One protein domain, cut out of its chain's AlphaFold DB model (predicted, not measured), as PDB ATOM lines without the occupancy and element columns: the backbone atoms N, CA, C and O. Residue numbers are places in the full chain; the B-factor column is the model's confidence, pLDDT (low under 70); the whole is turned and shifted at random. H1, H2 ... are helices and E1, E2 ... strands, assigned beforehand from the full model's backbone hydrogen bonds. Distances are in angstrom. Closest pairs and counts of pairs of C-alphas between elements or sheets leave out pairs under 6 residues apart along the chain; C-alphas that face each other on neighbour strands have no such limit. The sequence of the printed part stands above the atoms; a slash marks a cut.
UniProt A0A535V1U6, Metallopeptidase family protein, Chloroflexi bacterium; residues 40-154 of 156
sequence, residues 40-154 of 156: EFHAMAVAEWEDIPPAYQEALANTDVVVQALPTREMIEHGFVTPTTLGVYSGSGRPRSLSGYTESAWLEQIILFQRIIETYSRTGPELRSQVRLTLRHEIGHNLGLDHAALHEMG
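This is residues 40 to 154 of the 156 residues of the protein "Metallopeptidase family protein" of Chloroflexi bacterium (UniProt A0A535V1U6). A small sheet of three strands, E1, E3 and E2, has the long helix H5 over one face, with H1 crossing beside H5 as part of the same helix layer. H4 grazes the sheet, H6 crosses H5 and H2 lies near H5, while H3 lies off the sheet on the side away from H5; the loop residues 96 to 104 stick out from the body. The printed part has 115 residues with six named helices and three named strands, in the order H1 H2 E1 H3 E2 E3 H4 H5 H6. The sheet is mixed, in the order E1, E3, E2, and the class is mixed, helices and strands. The whole is compact, with a radius of gyration of the C-alphas of 14.3 A and spans of 39 by 32 by 25 A.

In the sheet, E1 is residues 63 to 68, 15.8 A long, beginning at C-alpha 63 (-24.047, 0.256, -22.666); E3 is residues 108 to 113, 16.2 A long, and E2 is residues 87 to 90. H5, residues 124 to 143, is 28.5 A long, from C-alpha 124 (1.491, 1.870, -17.181) to C-alpha 143 (-21.599, -0.485, -33.750). H1 is residues 40 to 50, 15.4 A long. The short helices are H2, residues 54 to 59; H3, residues 73 to 77; H4, residues 114 to 118; and H6, residues 147 to 152.

E1 and E3 are parallel at 25 degrees, with N 66 and O 110 within hydrogen-bond range at 2.8 A. E2 and E3 form a hairpin, antiparallel at 162 degrees, with N 90 and O 109 at 2.7 A. H5 is on the sheet at a height of 9.0 A, over E3 and E2; on the local plane it stands at 28 degrees to E3, only just along the strands. H1 and H5 make two layers with the sheet, helices on one of its faces. H5 is the hub. With residues 128 to 135 alone it touches H1 at a steep tilt of 49 degrees, the same way; the closest C-alphas are those of Glu 48 and Arg 132, 5.7 A apart. With residues 136 to 140 alone it touches H6, about perpendicular at 79 degrees, closest at the C-alphas of Gly 140 and Leu 150, 6.5 A. With residues 127 to 131 alone it touches H4, closest at the C-alphas of Glu 118 and Leu 127, 6.2 A. H2 and H5 are near each other; H3 and H5 are apart. In H1 to H6 every O i to N i+4 pair is within hydrogen-bond range.

The C-alphas of Ser 99 and Glu 152, the two farthest apart, are 42.5 A apart. The printed part has no cut. The link from E2 to E3 is long, 17 residues, and its residues 96 to 104 stand free. The mean pLDDT of the printed part is 82.8, and residues 91 to 107 and 146 to 154 are under 70.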
ATOM      1  N   GLU A  40      -7.496   1.543  -9.838       97.62
ATOM      2  CA  GLU A  40      -6.586   2.174 -10.793       97.62
ATOM      3  C   GLU A  40      -6.913   1.735 -12.224       97.62
ATOM      4  O   GLU A  40      -6.977   2.571 -13.126       97.62
ATOM      5  N   PHE A  41      -7.179   0.443 -12.436       98.25
ATOM      6  CA  PHE A  41      -7.600  -0.069 -13.736       98.25
ATOM      7  C   PHE A  41      -8.948   0.520 -14.165       98.25
ATOM      8  O   PHE A  41      -9.104   0.950 -15.307       98.25
ATOM      9  N   HIS A  42      -9.912   0.583 -13.246       96.06
ATOM     10  CA  HIS A  42     -11.218   1.181 -13.489       96.06
ATOM     11  C   HIS A  42     -11.090   2.662 -13.863       96.06
ATOM     12  O   HIS A  42     -11.674   3.099 -14.850       96.06
ATOM     13  N   ALA A  43     -10.244   3.423 -13.163       96.44
ATOM     14  CA  ALA A  43      -9.955   4.809 -13.520       96.44
ATOM     15  C   ALA A  43      -9.324   4.944 -14.919       96.44
ATOM     16  O   ALA A  43      -9.604   5.914 -15.623       96.44
ATOM     17  N   MET A  44      -8.500   3.982 -15.357       97.69
ATOM     18  CA  MET A  44      -8.026   3.945 -16.745       97.69
ATOM     19  C   MET A  44      -9.186   3.721 -17.719       97.69
ATOM     20  O   MET A  44      -9.295   4.474 -18.678       97.69
ATOM     21  N   ALA A  45     -10.060   2.742 -17.469       96.06
ATOM     22  CA  ALA A  45     -11.210   2.459 -18.330       96.06
ATOM     23  C   ALA A  45     -12.166   3.659 -18.447       96.06
ATOM     24  O   ALA A  45     -12.565   4.005 -19.556       96.06
ATOM     25  N   VAL A  46     -12.458   4.339 -17.332       95.12
ATOM     26  CA  VAL A  46     -13.262   5.573 -17.308       95.12
ATOM     27  C   VAL A  46     -12.604   6.672 -18.137       95.12
ATOM     28  O   VAL A  46     -13.258   7.264 -18.987       95.12
ATOM     29  N   ALA A  47     -11.304   6.911 -17.949       95.69
ATOM     30  CA  ALA A  47     -10.596   7.937 -18.710       95.69
ATOM     31  C   ALA A  47     -10.611   7.657 -20.223       95.69
ATOM     32  O   ALA A  47     -10.781   8.577 -21.018       95.69
ATOM     33  N   GLU A  48     -10.455   6.393 -20.637       94.69
ATOM     34  CA  GLU A  48     -10.540   6.043 -22.060       94.69
ATOM     35  C   GLU A  48     -11.983   6.099 -22.594       94.69
ATOM     36  O   GLU A  48     -12.163   6.344 -23.783       94.69
ATOM     37  N   TRP A  49     -13.001   5.903 -21.747       92.06
ATOM     38  CA  TRP A  49     -14.406   6.106 -22.110       92.06
ATOM     39  C   TRP A  49     -14.737   7.587 -22.327       92.06
ATOM     40  O   TRP A  49     -15.364   7.946 -23.322       92.06
ATOM     41  N   GLU A  50     -14.278   8.460 -21.431       92.38
ATOM     42  CA  GLU A  50     -14.480   9.911 -21.525       92.38
ATOM     43  C   GLU A  50     -13.823  10.526 -22.774       92.38
ATOM     44  O   GLU A  50     -14.319  11.523 -23.295       92.38
ATOM     45  N   ASP A  51     -12.750   9.914 -23.283       91.56
ATOM     46  CA  ASP A  51     -12.063  10.316 -24.519       91.56
ATOM     47  C   ASP A  51     -12.822   9.914 -25.804       91.56
ATOM     48  O   ASP A  51     -12.478  10.337 -26.909       91.56
ATOM     49  N   ILE A  52     -13.875   9.098 -25.694       88.00
ATOM     50  CA  ILE A  52     -14.694   8.707 -26.846       88.00
ATOM     51  C   ILE A  52     -15.505   9.918 -27.331       88.00
ATOM     52  O   ILE A  52     -16.162  10.571 -26.521       88.00
ATOM     53  N   PRO A  53     -15.547  10.203 -28.646       87.44
ATOM     54  CA  PRO A  53     -16.348  11.299 -29.176       87.44
ATOM     55  C   PRO A  53     -17.825  11.226 -28.731       87.44
ATOM     56  O   PRO A  53     -18.429  10.152 -28.823       87.44
ATOM     57  N   PRO A  54     -18.448  12.356 -28.330       86.56
ATOM     58  CA  PRO A  54     -19.801  12.370 -27.762       86.56
ATOM     59  C   PRO A  54     -20.868  11.678 -28.619       86.56
ATOM     60  O   PRO A  54     -21.735  10.995 -28.087       86.56
ATOM     61  N   ALA A  55     -20.768  11.780 -29.949       83.12
ATOM     62  CA  ALA A  55     -21.699  11.127 -30.869       83.12
ATOM     63  C   ALA A  55     -21.738   9.592 -30.710       83.12
ATOM     64  O   ALA A  55     -22.781   8.979 -30.928       83.12
ATOM     65  N   TYR A  56     -20.626   8.959 -30.315       82.75
ATOM     66  CA  TYR A  56     -20.583   7.517 -30.048       82.75
ATOM     67  C   TYR A  56     -21.004   7.186 -28.620       82.75
ATOM     68  O   TYR A  56     -21.654   6.167 -28.416       82.75
ATOM     69  N   GLN A  57     -20.705   8.052 -27.645       86.00
ATOM     70  CA  GLN A  57     -21.226   7.885 -26.285       86.00
ATOM     71  C   GLN A  57     -22.764   7.907 -26.273       86.00
ATOM     72  O   GLN A  57     -23.379   7.103 -25.582       86.00
ATOM     73  N   GLU A  58     -23.395   8.762 -27.089       85.25
ATOM     74  CA  GLU A  58     -24.854   8.775 -27.271       85.25
ATOM     75  C   GLU A  58     -25.383   7.464 -27.870       85.25
ATOM     76  O   GLU A  58     -26.393   6.934 -27.406       85.25
ATOM     77  N   ALA A  59     -24.690   6.910 -28.871       82.44
ATOM     78  CA  ALA A  59     -25.048   5.618 -29.460       82.44
ATOM     79  C   ALA A  59     -24.914   4.457 -28.457       82.44
ATOM     80  O   ALA A  59     -25.640   3.471 -28.557       82.44
ATOM     81  N   LEU A  60     -24.029   4.603 -27.470       84.88
ATOM     82  CA  LEU A  60     -23.760   3.638 -26.407       84.88
ATOM     83  C   LEU A  60     -24.488   3.972 -25.094       84.88
ATOM     84  O   LEU A  60     -24.129   3.449 -24.044       84.88
ATOM     85  N   ALA A  61     -25.516   4.826 -25.112       84.62
ATOM     86  CA  ALA A  61     -26.185   5.283 -23.889       84.62
ATOM     87  C   ALA A  61     -26.849   4.157 -23.062       84.62
ATOM     88  O   ALA A  61     -27.154   4.362 -21.888       84.62
ATOM     89  N   ASN A  62     -27.081   2.981 -23.659       84.56
ATOM     90  CA  ASN A  62     -27.587   1.776 -22.986       84.56
ATOM     91  C   ASN A  62     -26.481   0.732 -22.714       84.56
ATOM     92  O   ASN A  62     -26.786  -0.427 -22.425       84.56
ATOM     93  N   THR A  63     -25.213   1.127 -22.826       85.69
ATOM     94  CA  THR A  63     -24.047   0.256 -22.666       85.69
ATOM     95  C   THR A  63     -23.265   0.640 -21.420       85.69
ATOM     96  O   THR A  63     -22.913   1.802 -21.232       85.69
ATOM     97  N   ASP A  64     -22.955  -0.349 -20.589       87.75
ATOM     98  CA  ASP A  64     -22.110  -0.196 -19.407       87.75
ATOM     99  C   ASP A  64     -20.711  -0.781 -19.646       87.75
ATOM    100  O   ASP A  64     -20.558  -1.777 -20.361       87.75
ATOM    101  N   VAL A  65     -19.683  -0.190 -19.037       90.00
ATOM    102  CA  VAL A  65     -18.309  -0.713 -19.082       90.00
ATOM    103  C   VAL A  65     -17.996  -1.367 -17.746       90.00
ATOM    104  O   VAL A  65     -17.851  -0.705 -16.723       90.00
ATOM    105  N   VAL A  66     -17.842  -2.686 -17.764       92.25
ATOM    106  CA  VAL A  66     -17.613  -3.498 -16.570       92.25
ATOM    107  C   VAL A  66     -16.179  -4.013 -16.572       92.25
ATOM    108  O   VAL A  66     -15.701  -4.571 -17.556       92.25
ATOM    109  N   VAL A  67     -15.488  -3.889 -15.442       94.62
ATOM    110  CA  VAL A  67     -14.175  -4.513 -15.244       94.62
ATOM    111  C   VAL A  67     -14.357  -5.822 -14.484       94.62
ATOM    112  O   VAL A  67     -15.000  -5.866 -13.440       94.62
ATOM    113  N   GLN A  68     -13.782  -6.902 -15.005       95.75
ATOM    114  CA  GLN A  68     -13.685  -8.185 -14.313       95.75
ATOM    115  C   GLN A  68     -12.227  -8.626 -14.251       95.75
ATOM    116  O   GLN A  68     -11.432  -8.340 -15.145       95.75
ATOM    117  N   ALA A  69     -11.857  -9.375 -13.213       96.25
ATOM    118  CA  ALA A  69     -10.495  -9.886 -13.100       96.25
ATOM    119  C   ALA A  69     -10.148 -10.832 -14.266       96.25
ATOM    120  O   ALA A  69      -9.092 -10.693 -14.884       96.25
ATOM    121  N   LEU A  70     -11.034 -11.783 -14.572       96.88
ATOM    122  CA  LEU A  70     -10.867 -12.819 -15.592       96.88
ATOM    123  C   LEU A  70     -12.225 -13.148 -16.230       96.88
ATOM    124  O   LEU A  70     -13.250 -12.983 -15.569       96.88
ATOM    125  N   PRO A  71     -12.240 -13.692 -17.458       95.25
ATOM    126  CA  PRO A  71     -13.397 -14.400 -17.989       95.25
ATOM    127  C   PRO A  71     -13.917 -15.456 -17.012       95.25
ATOM    128  O   PRO A  71     -13.138 -16.219 -16.436       95.25
ATOM    129  N   THR A  72     -15.234 -15.556 -16.840       92.31
ATOM    130  CA  THR A  72     -15.792 -16.632 -16.015       92.31
ATOM    131  C   THR A  72     -15.701 -17.971 -16.747       92.31
ATOM    132  O   THR A  72     -15.685 -18.047 -17.979       92.31
ATOM    133  N   ARG A  73     -15.670 -19.067 -15.981       90.75
ATOM    134  CA  ARG A  73     -15.688 -20.426 -16.539       90.75
ATOM    135  C   ARG A  73     -16.908 -20.658 -17.432       90.75
ATOM    136  O   ARG A  73     -16.763 -21.230 -18.504       90.75
ATOM    137  N   GLU A  74     -18.072 -20.169 -17.016       89.00
ATOM    138  CA  GLU A  74     -19.315 -20.276 -17.781       89.00
ATOM    139  C   GLU A  74     -19.214 -19.567 -19.139       89.00
ATOM    140  O   GLU A  74     -19.582 -20.143 -20.163       89.00
ATOM    141  N   MET A  75     -18.637 -18.358 -19.177       89.31
ATOM    142  CA  MET A  75     -18.430 -17.629 -20.433       89.31
ATOM    143  C   MET A  75     -17.535 -18.409 -21.407       89.31
ATOM    144  O   MET A  75     -17.789 -18.418 -22.613       89.31
ATOM    145  N   ILE A  76     -16.507 -19.083 -20.885       92.31
ATOM    146  CA  ILE A  76     -15.582 -19.901 -21.678       92.31
ATOM    147  C   ILE A  76     -16.257 -21.190 -22.165       92.31
ATOM    148  O   ILE A  76     -16.162 -21.530 -23.341       92.31
ATOM    149  N   GLU A  77     -16.940 -21.916 -21.279       89.75
ATOM    150  CA  GLU A  77     -17.576 -23.206 -21.590       89.75
ATOM    151  C   GLU A  77     -18.718 -23.063 -22.605       89.75
ATOM    152  O   GLU A  77     -18.925 -23.950 -23.433       89.75
ATOM    153  N   HIS A  78     -19.410 -21.922 -22.603       87.94
ATOM    154  CA  HIS A  78     -20.409 -21.582 -23.616       87.94
ATOM    155  C   HIS A  78     -19.826 -20.974 -24.899       87.94
ATOM    156  O   HIS A  78     -20.578 -20.702 -25.834       87.94
ATOM    157  N   GLY A  79     -18.505 -20.794 -24.975       87.19
ATOM    158  CA  GLY A  79     -17.819 -20.310 -26.171       87.19
ATOM    159  C   GLY A  79     -18.009 -18.821 -26.455       87.19
ATOM    160  O   GLY A  79     -17.730 -18.390 -27.570       87.19
ATOM    161  N   PHE A  80     -18.459 -18.028 -25.476       87.56
ATOM    162  CA  PHE A  80     -18.559 -16.572 -25.627       87.56
ATOM    163  C   PHE A  80     -17.179 -15.914 -25.678       87.56
ATOM    164  O   PHE A  80     -16.985 -14.917 -26.363       87.56
ATOM    165  N   VAL A  81     -16.218 -16.480 -24.950       92.69
ATOM    166  CA  VAL A  81     -14.846 -15.980 -24.843       92.69
ATOM    167  C   VAL A  81     -13.866 -17.140 -24.713       92.69
ATOM    168  O   VAL A  81     -14.236 -18.280 -24.441       92.69
ATOM    169  N   THR A  82     -12.584 -16.842 -24.878       95.06
ATOM    170  CA  THR A  82     -11.488 -17.766 -24.581       95.06
ATOM    171  C   THR A  82     -10.831 -17.389 -23.252       95.06
ATOM    172  O   THR A  82     -10.977 -16.250 -22.801       95.06
ATOM    173  N   PRO A  83     -10.012 -18.272 -22.650       94.94
ATOM    174  CA  PRO A  83      -9.269 -17.929 -21.440       94.94
ATOM    175  C   PRO A  83      -8.316 -16.727 -21.580       94.94
ATOM    176  O   PRO A  83      -7.814 -16.221 -20.579       94.94
ATOM    177  N   THR A  84      -8.020 -16.301 -22.810       95.12
ATOM    178  CA  THR A  84      -7.104 -15.197 -23.127       95.12
ATOM    179  C   THR A  84      -7.798 -14.023 -23.809       95.12
ATOM    180  O   THR A  84      -7.119 -13.155 -24.353       95.12
ATOM    181  N   THR A  85      -9.130 -13.999 -23.829       95.81
ATOM    182  CA  THR A  85      -9.886 -12.858 -24.351       95.81
ATOM    183  C   THR A  85      -9.639 -11.630 -23.469       95.81
ATOM    184  O   THR A  85      -9.626 -11.743 -22.245       95.81
ATOM    185  N   LEU A  86      -9.397 -10.474 -24.096       97.06
ATOM    186  CA  LEU A  86      -9.046  -9.214 -23.422       97.06
ATOM    187  C   LEU A  86     -10.280  -8.437 -22.972       97.06
ATOM    188  O   LEU A  86     -10.309  -7.905 -21.867       97.06
ATOM    189  N   GLY A  87     -11.304  -8.419 -23.811       95.50
ATOM    190  CA  GLY A  87     -12.610  -7.877 -23.504       95.50
ATOM    191  C   GLY A  87     -13.667  -8.542 -24.367       95.50
ATOM    192  O   GLY A  87     -13.340  -9.319 -25.265       95.50
ATOM    193  N   VAL A  88     -14.927  -8.308 -24.034       93.69
ATOM    194  CA  VAL A  88     -16.053  -8.801 -24.818       93.69
ATOM    195  C   VAL A  88     -17.228  -7.848 -24.706       93.69
ATOM    196  O   VAL A  88     -17.627  -7.451 -23.610       93.69
ATOM    197  N   TYR A  89     -17.816  -7.529 -25.846       90.31
ATOM    198  CA  TYR A  89     -19.144  -6.964 -25.920       90.31
ATOM    199  C   TYR A  89     -20.211  -8.053 -25.701       90.31
ATOM    200  O   TYR A  89     -20.313  -9.030 -26.446       90.31
ATOM    201  N   SER A  90     -21.031  -7.882 -24.667       82.31
ATOM    202  CA  SER A  90     -22.173  -8.725 -24.332       82.31
ATOM    203  C   SER A  90     -23.470  -7.950 -24.549       82.31
ATOM    204  O   SER A  90     -23.997  -7.287 -23.655       82.31
ATOM    205  N   GLY A  91     -23.992  -8.044 -25.769       66.94
ATOM    206  CA  GLY A  91     -25.328  -7.581 -26.126       66.94
ATOM    207  C   GLY A  91     -26.304  -8.748 -26.140       66.94
ATOM    208  O   GLY A  91     -26.444  -9.434 -27.150       66.94
ATOM    209  N   SER A  92     -26.991  -9.013 -25.030       52.22
ATOM    210  CA  SER A  92     -28.233  -9.787 -25.092       52.22
ATOM    211  C   SER A  92     -29.140  -9.451 -23.918       52.22
ATOM    212  O   SER A  92     -28.948  -9.905 -22.794       52.22
ATOM    213  N   GLY A  93     -30.193  -8.685 -24.193       45.94
ATOM    214  CA  GLY A  93     -31.332  -8.526 -23.300       45.94
ATOM    215  C   GLY A  93     -32.119  -9.829 -23.121       45.94
ATOM    216  O   GLY A  93     -33.289  -9.887 -23.476       45.94
ATOM    217  N   ARG A  94     -31.517 -10.904 -22.598       39.97
ATOM    218  CA  ARG A  94     -32.246 -12.043 -22.021       39.97
ATOM    219  C   ARG A  94     -31.461 -12.599 -20.832       39.97
ATOM    220  O   ARG A  94     -30.387 -13.158 -21.037       39.97
ATOM    221  N   PRO A  95     -32.006 -12.553 -19.606       39.75
ATOM    222  CA  PRO A  95     -31.401 -13.257 -18.491       39.75
ATOM    223  C   PRO A  95     -31.556 -14.763 -18.726       39.75
ATOM    224  O   PRO A  95     -32.658 -15.308 -18.630       39.75
ATOM    225  N   ARG A  96     -30.457 -15.474 -18.994       38.28
ATOM    226  CA  ARG A  96     -30.417 -16.920 -18.750       38.28
ATOM    227  C   ARG A  96     -30.117 -17.116 -17.269       38.28
ATOM    228  O   ARG A  96     -28.994 -17.407 -16.906       38.28
ATOM    229  N   SER A  97     -31.133 -16.859 -16.442       45.19
ATOM    230  CA  SER A  97     -31.256 -17.226 -15.024       45.19
ATOM    231  C   SER A  97     -29.954 -17.682 -14.336       45.19
ATOM    232  O   SER A  97     -29.797 -18.864 -14.035       45.19
ATOM    233  N   LEU A  98     -29.063 -16.738 -14.030       40.44
ATOM    234  CA  LEU A  98     -28.083 -16.889 -12.959       40.44
ATOM    235  C   LEU A  98     -28.671 -16.172 -11.747       40.44
ATOM    236  O   LEU A  98     -28.836 -14.953 -11.736       40.44
ATOM    237  N   SER A  99     -29.109 -16.957 -10.767       40.88
ATOM    238  CA  SER A  99     -29.710 -16.468  -9.530       40.88
ATOM    239  C   SER A  99     -28.735 -15.535  -8.804       40.88
ATOM    240  O   SER A  99     -27.750 -16.013  -8.244       40.88
ATOM    241  N   GLY A 100     -29.002 -14.225  -8.799       41.91
ATOM    242  CA  GLY A 100     -28.231 -13.280  -7.984       41.91
ATOM    243  C   GLY A 100     -28.281 -11.803  -8.375       41.91
ATOM    244  O   GLY A 100     -27.993 -10.974  -7.521       41.91
ATOM    245  N   TYR A 101     -28.669 -11.442  -9.602       41.41
ATOM    246  CA  TYR A 101     -28.678 -10.035 -10.029       41.41
ATOM    247  C   TYR A 101     -30.068  -9.399  -9.889       41.41
ATOM    248  O   TYR A 101     -31.026  -9.790 -10.556       41.41
ATOM    249  N   THR A 102     -30.179  -8.426  -8.986       39.88
ATOM    250  CA  THR A 102     -31.351  -7.568  -8.777       39.88
ATOM    251  C   THR A 102     -31.458  -6.526  -9.892       39.88
ATOM    252  O   THR A 102     -30.544  -5.729 -10.037       39.88
ATOM    253  N   GLU A 103     -32.565  -6.525 -10.642       41.34
ATOM    254  CA  GLU A 103     -33.145  -5.395 -11.405       41.34
ATOM    255  C   GLU A 103     -32.225  -4.453 -12.229       41.34
ATOM    256  O   GLU A 103     -32.659  -3.365 -12.605       41.34
ATOM    257  N   SER A 104     -31.007  -4.845 -12.619       44.53
ATOM    258  CA  SER A 104     -30.217  -4.133 -13.641       44.53
ATOM    259  C   SER A 104     -30.792  -4.442 -15.027       44.53
ATOM    260  O   SER A 104     -30.348  -5.326 -15.754       44.53
ATOM    261  N   ALA A 105     -31.889  -3.762 -15.331       47.03
ATOM    262  CA  ALA A 105     -32.585  -3.726 -16.604       47.03
ATOM    263  C   ALA A 105     -31.626  -3.684 -17.812       47.03
ATOM    264  O   ALA A 105     -30.951  -2.689 -17.993       47.03
ATOM    265  N   TRP A 106     -31.617  -4.733 -18.646       59.22
ATOM    266  CA  TRP A 106     -31.358  -4.721 -20.106       59.22
ATOM    267  C   TRP A 106     -30.134  -3.962 -20.672       59.22
ATOM    268  O   TRP A 106     -30.087  -3.760 -21.887       59.22
ATOM    269  N   LEU A 107     -29.168  -3.546 -19.848       62.25
ATOM    270  CA  LEU A 107     -27.965  -2.849 -20.303       62.25
ATOM    271  C   LEU A 107     -27.068  -3.813 -21.078       62.25
ATOM    272  O   LEU A 107     -26.799  -4.935 -20.640       62.25
ATOM    273  N   GLU A 108     -26.611  -3.356 -22.234       84.62
ATOM    274  CA  GLU A 108     -25.525  -4.008 -22.955       84.62
ATOM    275  C   GLU A 108     -24.234  -3.787 -22.158       84.62
ATOM    276  O   GLU A 108     -24.102  -2.790 -21.449       84.62
ATOM    277  N   GLN A 109     -23.287  -4.719 -22.211       88.81
ATOM    278  CA  GLN A 109     -22.050  -4.595 -21.437       88.81
ATOM    279  C   GLN A 109     -20.829  -4.716 -22.327       88.81
ATOM    280  O   GLN A 109     -20.743  -5.622 -23.149       88.81
ATOM    281  N   ILE A 110     -19.843  -3.860 -22.102       92.06
ATOM    282  CA  ILE A 110     -18.467  -4.091 -22.522       92.06
ATOM    283  C   ILE A 110     -17.706  -4.552 -21.289       92.06
ATOM    284  O   ILE A 110     -17.522  -3.792 -20.342       92.06
ATOM    285  N   ILE A 111     -17.270  -5.806 -21.289       94.75
ATOM    286  CA  ILE A 111     -16.538  -6.389 -20.170       94.75
ATOM    287  C   ILE A 111     -15.050  -6.372 -20.508       94.75
ATOM    288  O   ILE A 111     -14.644  -6.977 -21.496       94.75
ATOM    289  N   LEU A 112     -14.229  -5.718 -19.687       97.75
ATOM    290  CA  LEU A 112     -12.768  -5.726 -19.787       97.75
ATOM    291  C   LEU A 112     -12.173  -6.698 -18.764       97.75
ATOM    292  O   LEU A 112     -12.476  -6.623 -17.573       97.75
ATOM    293  N   PHE A 113     -11.286  -7.587 -19.212       97.94
ATOM    294  CA  PHE A 113     -10.656  -8.597 -18.364       97.94
ATOM    295  C   PHE A 113      -9.272  -8.149 -17.897       97.94
ATOM    296  O   PHE A 113      -8.254  -8.444 -18.533       97.94
ATOM    297  N   GLN A 114      -9.232  -7.460 -16.757       98.25
ATOM    298  CA  GLN A 114      -8.043  -6.799 -16.217       98.25
ATOM    299  C   GLN A 114      -6.810  -7.707 -16.220       98.25
ATOM    300  O   GLN A 114      -5.776  -7.346 -16.783       98.25
ATOM    301  N   ARG A 115      -6.892  -8.907 -15.626       97.56
ATOM    302  CA  ARG A 115      -5.703  -9.757 -15.459       97.56
ATOM    303  C   ARG A 115      -5.168 -10.270 -16.781       97.56
ATOM    304  O   ARG A 115      -3.962 -10.508 -16.864       97.56
ATOM    305  N   ILE A 116      -6.026 -10.427 -17.788       97.56
ATOM    306  CA  ILE A 116      -5.596 -10.797 -19.132       97.56
ATOM    307  C   ILE A 116      -4.949  -9.591 -19.808       97.56
ATOM    308  O   ILE A 116      -3.819  -9.734 -20.262       97.56
ATOM    309  N   ILE A 117      -5.581  -8.414 -19.794       97.88
ATOM    310  CA  ILE A 117      -5.048  -7.176 -20.393       97.88
ATOM    311  C   ILE A 117      -3.653  -6.845 -19.851       97.88
ATOM    312  O   ILE A 117      -2.711  -6.679 -20.623       97.88
ATOM    313  N   GLU A 118      -3.482  -6.872 -18.530       97.88
ATOM    314  CA  GLU A 118      -2.196  -6.647 -17.861       97.88
ATOM    315  C   GLU A 118      -1.087  -7.604 -18.348       97.88
ATOM    316  O   GLU A 118       0.086  -7.238 -18.343       97.88
ATOM    317  N   THR A 119      -1.419  -8.817 -18.822       95.44
ATOM    318  CA  THR A 119      -0.408  -9.775 -19.324       95.44
ATOM    319  C   THR A 119       0.193  -9.405 -20.681       95.44
ATOM    320  O   THR A 119       1.155 -10.043 -21.113       95.44
ATOM    321  N   TYR A 120      -0.355  -8.391 -21.354       94.38
ATOM    322  CA  TYR A 120       0.123  -7.880 -22.642       94.38
ATOM    323  C   TYR A 120       0.804  -6.510 -22.524       94.38
ATOM    324  O   TYR A 120       1.164  -5.926 -23.545       94.38
ATOM    325  N   SER A 121       1.012  -6.019 -21.301       95.69
ATOM    326  CA  SER A 121       1.529  -4.677 -21.036       95.69
ATOM    327  C   SER A 121       2.686  -4.727 -20.047       95.69
ATOM    328  O   SER A 121       2.583  -5.355 -18.998       95.69
ATOM    329  N   ARG A 122       3.791  -4.050 -20.370       95.12
ATOM    330  CA  ARG A 122       5.016  -4.001 -19.550       95.12
ATOM    331  C   ARG A 122       5.091  -2.760 -18.666       95.12
ATOM    332  O   ARG A 122       5.876  -2.717 -17.723       95.12
ATOM    333  N   THR A 123       4.311  -1.733 -18.990       97.25
ATOM    334  CA  THR A 123       4.343  -0.425 -18.331       97.25
ATOM    335  C   THR A 123       2.937   0.153 -18.199       97.25
ATOM    336  O   THR A 123       2.033  -0.242 -18.933       97.25
ATOM    337  N   GLY A 124       2.755   1.134 -17.311       97.38
ATOM    338  CA  GLY A 124       1.491   1.870 -17.181       97.38
ATOM    339  C   GLY A 124       0.991   2.488 -18.499       97.38
ATOM    340  O   GLY A 124      -0.178   2.305 -18.831       97.38
ATOM    341  N   PRO A 125       1.841   3.160 -19.303       97.31
ATOM    342  CA  PRO A 125       1.443   3.645 -20.626       97.31
ATOM    343  C   PRO A 125       1.014   2.537 -21.600       97.31
ATOM    344  O   PRO A 125       0.021   2.701 -22.307       97.31
ATOM    345  N   GLU A 126       1.719   1.399 -21.622       96.81
ATOM    346  CA  GLU A 126       1.309   0.236 -22.425       96.81
ATOM    347  C   GLU A 126      -0.020  -0.352 -21.935       96.81
ATOM    348  O   GLU A 126      -0.841  -0.768 -22.749       96.81
ATOM    349  N   LEU A 127      -0.250  -0.378 -20.619       98.19
ATOM    350  CA  LEU A 127      -1.500  -0.845 -20.022       98.19
ATOM    351  C   LEU A 127      -2.666   0.046 -20.438       98.19
ATOM    352  O   LEU A 127      -3.642  -0.451 -20.991       98.19
ATOM    353  N   ARG A 128      -2.523   1.364 -20.276       97.69
ATOM    354  CA  ARG A 128      -3.513   2.343 -20.735       97.69
ATOM    355  C   ARG A 128      -3.817   2.187 -22.224       97.69
ATOM    356  O   ARG A 128      -4.977   2.183 -22.620       97.69
ATOM    357  N   SER A 129      -2.783   2.026 -23.052       96.12
ATOM    358  CA  SER A 129      -2.980   1.827 -24.489       96.12
ATOM    359  C   SER A 129      -3.731   0.537 -24.800       96.12
ATOM    360  O   SER A 129      -4.549   0.533 -25.714       96.12
ATOM    361  N   GLN A 130      -3.481  -0.545 -24.059       97.69
ATOM    362  CA  GLN A 130      -4.219  -1.791 -24.253       97.69
ATOM    363  C   GLN A 130      -5.664  -1.710 -23.767       97.69
ATOM    364  O   GLN A 130      -6.548  -2.250 -24.431       97.69
ATOM    365  N   VAL A 131      -5.927  -1.003 -22.665       97.75
ATOM    366  CA  VAL A 131      -7.295  -0.694 -22.214       97.75
ATOM    367  C   VAL A 131      -8.045   0.063 -23.308       97.75
ATOM    368  O   VAL A 131      -9.116  -0.378 -23.715       97.75
ATOM    369  N   ARG A 132      -7.444   1.128 -23.856       95.94
ATOM    370  CA  ARG A 132      -8.012   1.905 -24.966       95.94
ATOM    371  C   ARG A 132      -8.324   1.039 -26.179       95.94
ATOM    372  O   ARG A 132      -9.441   1.074 -26.681       95.94
ATOM    373  N   LEU A 133      -7.339   0.274 -26.654       95.00
ATOM    374  CA  LEU A 133      -7.491  -0.572 -27.839       95.00
ATOM    375  C   LEU A 133      -8.594  -1.610 -27.639       95.00
ATOM    376  O   LEU A 133      -9.432  -1.777 -28.518       95.00
ATOM    377  N   THR A 134      -8.621  -2.265 -26.478       96.12
ATOM    378  CA  THR A 134      -9.636  -3.273 -26.159       96.12
ATOM    379  C   THR A 134     -11.024  -2.640 -26.100       96.12
ATOM    380  O   THR A 134     -11.925  -3.099 -26.791       96.12
ATOM    381  N   LEU A 135     -11.194  -1.548 -25.350       94.38
ATOM    382  CA  LEU A 135     -12.477  -0.853 -25.226       94.38
ATOM    383  C   LEU A 135     -13.012  -0.415 -26.592       94.38
ATOM    384  O   LEU A 135     -14.154  -0.704 -26.938       94.38
ATOM    385  N   ARG A 136     -12.176   0.240 -27.399       91.31
ATOM    386  CA  ARG A 136     -12.589   0.742 -28.713       91.31
ATOM    387  C   ARG A 136     -12.857  -0.384 -29.714       91.31
ATOM    388  O   ARG A 136     -13.739  -0.239 -30.555       91.31
ATOM    389  N   HIS A 137     -12.159  -1.515 -29.600       90.44
ATOM    390  CA  HIS A 137     -12.454  -2.713 -30.385       90.44
ATOM    391  C   HIS A 137     -13.852  -3.261 -30.076       90.44
ATOM    392  O   HIS A 137     -14.628  -3.503 -30.998       90.44
ATOM    393  N   GLU A 138     -14.204  -3.385 -28.794       91.31
ATOM    394  CA  GLU A 138     -15.536  -3.849 -28.385       91.31
ATOM    395  C   GLU A 138     -16.647  -2.863 -28.781       91.31
ATOM    396  O   GLU A 138     -17.729  -3.282 -29.192       91.31
ATOM    397  N   ILE A 139     -16.372  -1.555 -28.746       88.56
ATOM    398  CA  ILE A 139     -17.291  -0.530 -29.266       88.56
ATOM    399  C   ILE A 139     -17.493  -0.675 -30.774       88.56
ATOM    400  O   ILE A 139     -18.622  -0.598 -31.252       88.56
ATOM    401  N   GLY A 140     -16.418  -0.918 -31.527       85.00
ATOM    402  CA  GLY A 140     -16.516  -1.195 -32.958       85.00
ATOM    403  C   GLY A 140     -17.428  -2.380 -33.252       85.00
ATOM    404  O   GLY A 140     -18.319  -2.264 -34.091       85.00
ATOM    405  N   HIS A 141     -17.277  -3.474 -32.499       82.56
ATOM    406  CA  HIS A 141     -18.161  -4.638 -32.611       82.56
ATOM    407  C   HIS A 141     -19.621  -4.308 -32.301       82.56
ATOM    408  O   HIS A 141     -20.496  -4.736 -33.053       82.56
ATOM    409  N   ASN A 142     -19.898  -3.531 -31.247       79.88
ATOM    410  CA  ASN A 142     -21.260  -3.082 -30.925       79.88
ATOM    411  C   ASN A 142     -21.886  -2.278 -32.079       79.88
ATOM    412  O   ASN A 142     -23.030  -2.526 -32.456       79.88
ATOM    413  N   LEU A 143     -21.122  -1.364 -32.680       79.69
ATOM    414  CA  LEU A 143     -21.599  -0.485 -33.750       79.69
ATOM    415  C   LEU A 143     -21.610  -1.153 -35.141       79.69
ATOM    416  O   LEU A 143     -22.031  -0.528 -36.116       79.69
ATOM    417  N   GLY A 144     -21.151  -2.405 -35.256       76.00
ATOM    418  CA  GLY A 144     -21.015  -3.110 -36.535       76.00
ATOM    419  C   GLY A 144     -19.927  -2.526 -37.446       76.00
ATOM    420  O   GLY A 144     -19.998  -2.675 -38.666       76.00
ATOM    421  N   LEU A 145     -18.947  -1.836 -36.862       71.19
ATOM    422  CA  LEU A 145     -17.837  -1.193 -37.556       71.19
ATOM    423  C   LEU A 145     -16.661  -2.161 -37.680       71.19
ATOM    424  O   LEU A 145     -16.348  -2.908 -36.753       71.19
ATOM    425  N   ASP A 146     -15.973  -2.119 -38.818       65.50
ATOM    426  CA  ASP A 146     -14.704  -2.820 -38.971       65.50
ATOM    427  C   ASP A 146     -13.524  -1.986 -38.433       65.50
ATOM    428  O   ASP A 146     -13.654  -0.829 -38.024       65.50
ATOM    429  N   HIS A 147     -12.333  -2.587 -38.415       61.50
ATOM    430  CA  HIS A 147     -11.129  -1.928 -37.901       61.50
ATOM    431  C   HIS A 147     -10.711  -0.695 -38.723       61.50
ATOM    432  O   HIS A 147     -10.112   0.227 -38.174       61.50
ATOM    433  N   ALA A 148     -11.035  -0.658 -40.021       60.59
ATOM    434  CA  ALA A 148     -10.725   0.480 -40.882       60.59
ATOM    435  C   ALA A 148     -11.633   1.675 -40.555       60.59
ATOM    436  O   ALA A 148     -11.142   2.794 -40.406       60.59
ATOM    437  N   ALA A 149     -12.924   1.422 -40.340       59.91
ATOM    438  CA  ALA A 149     -13.882   2.424 -39.897       59.91
ATOM    439  C   ALA A 149     -13.497   3.007 -38.528       59.91
ATOM    440  O   ALA A 149     -13.536   4.222 -38.346       59.91
ATOM    441  N   LEU A 150     -13.022   2.177 -37.591       65.81
ATOM    442  CA  LEU A 150     -12.509   2.670 -36.309       65.81
ATOM    443  C   LEU A 150     -11.343   3.660 -36.490       65.81
ATOM    444  O   LEU A 150     -11.319   4.689 -35.819       65.81
ATOM    445  N   HIS A 151     -10.407   3.405 -37.405       64.62
ATOM    446  CA  HIS A 151      -9.268   4.301 -37.640       64.62
ATOM    447  C   HIS A 151      -9.700   5.655 -38.218       64.62
ATOM    448  O   HIS A 151      -9.263   6.706 -37.749       64.62
ATOM    449  N   GLU A 152     -10.618   5.647 -39.187       59.94
ATOM    450  CA  GLU A 152     -11.165   6.871 -39.789       59.94
ATOM    451  C   GLU A 152     -11.952   7.727 -38.783       59.94
ATOM    452  O   GLU A 152     -12.007   8.950 -38.910       59.94
ATOM    453  N   MET A 153     -12.513   7.099 -37.750       59.84
ATOM    454  CA  MET A 153     -13.302   7.748 -36.700       59.84
ATOM    455  C   MET A 153     -12.446   8.215 -35.510       59.84
ATOM    456  O   MET A 153     -12.980   8.739 -34.531       59.84
ATOM    457  N   GLY A 154     -11.120   8.032 -35.573       61.00
ATOM    458  CA  GLY A 154     -10.201   8.340 -34.473       61.00
ATOM    459  C   GLY A 154     -10.300   7.357 -33.302       61.00
ATOM    460  O   GLY A 154      -9.869   7.674 -32.194       61.00
TER     461      GLY A 154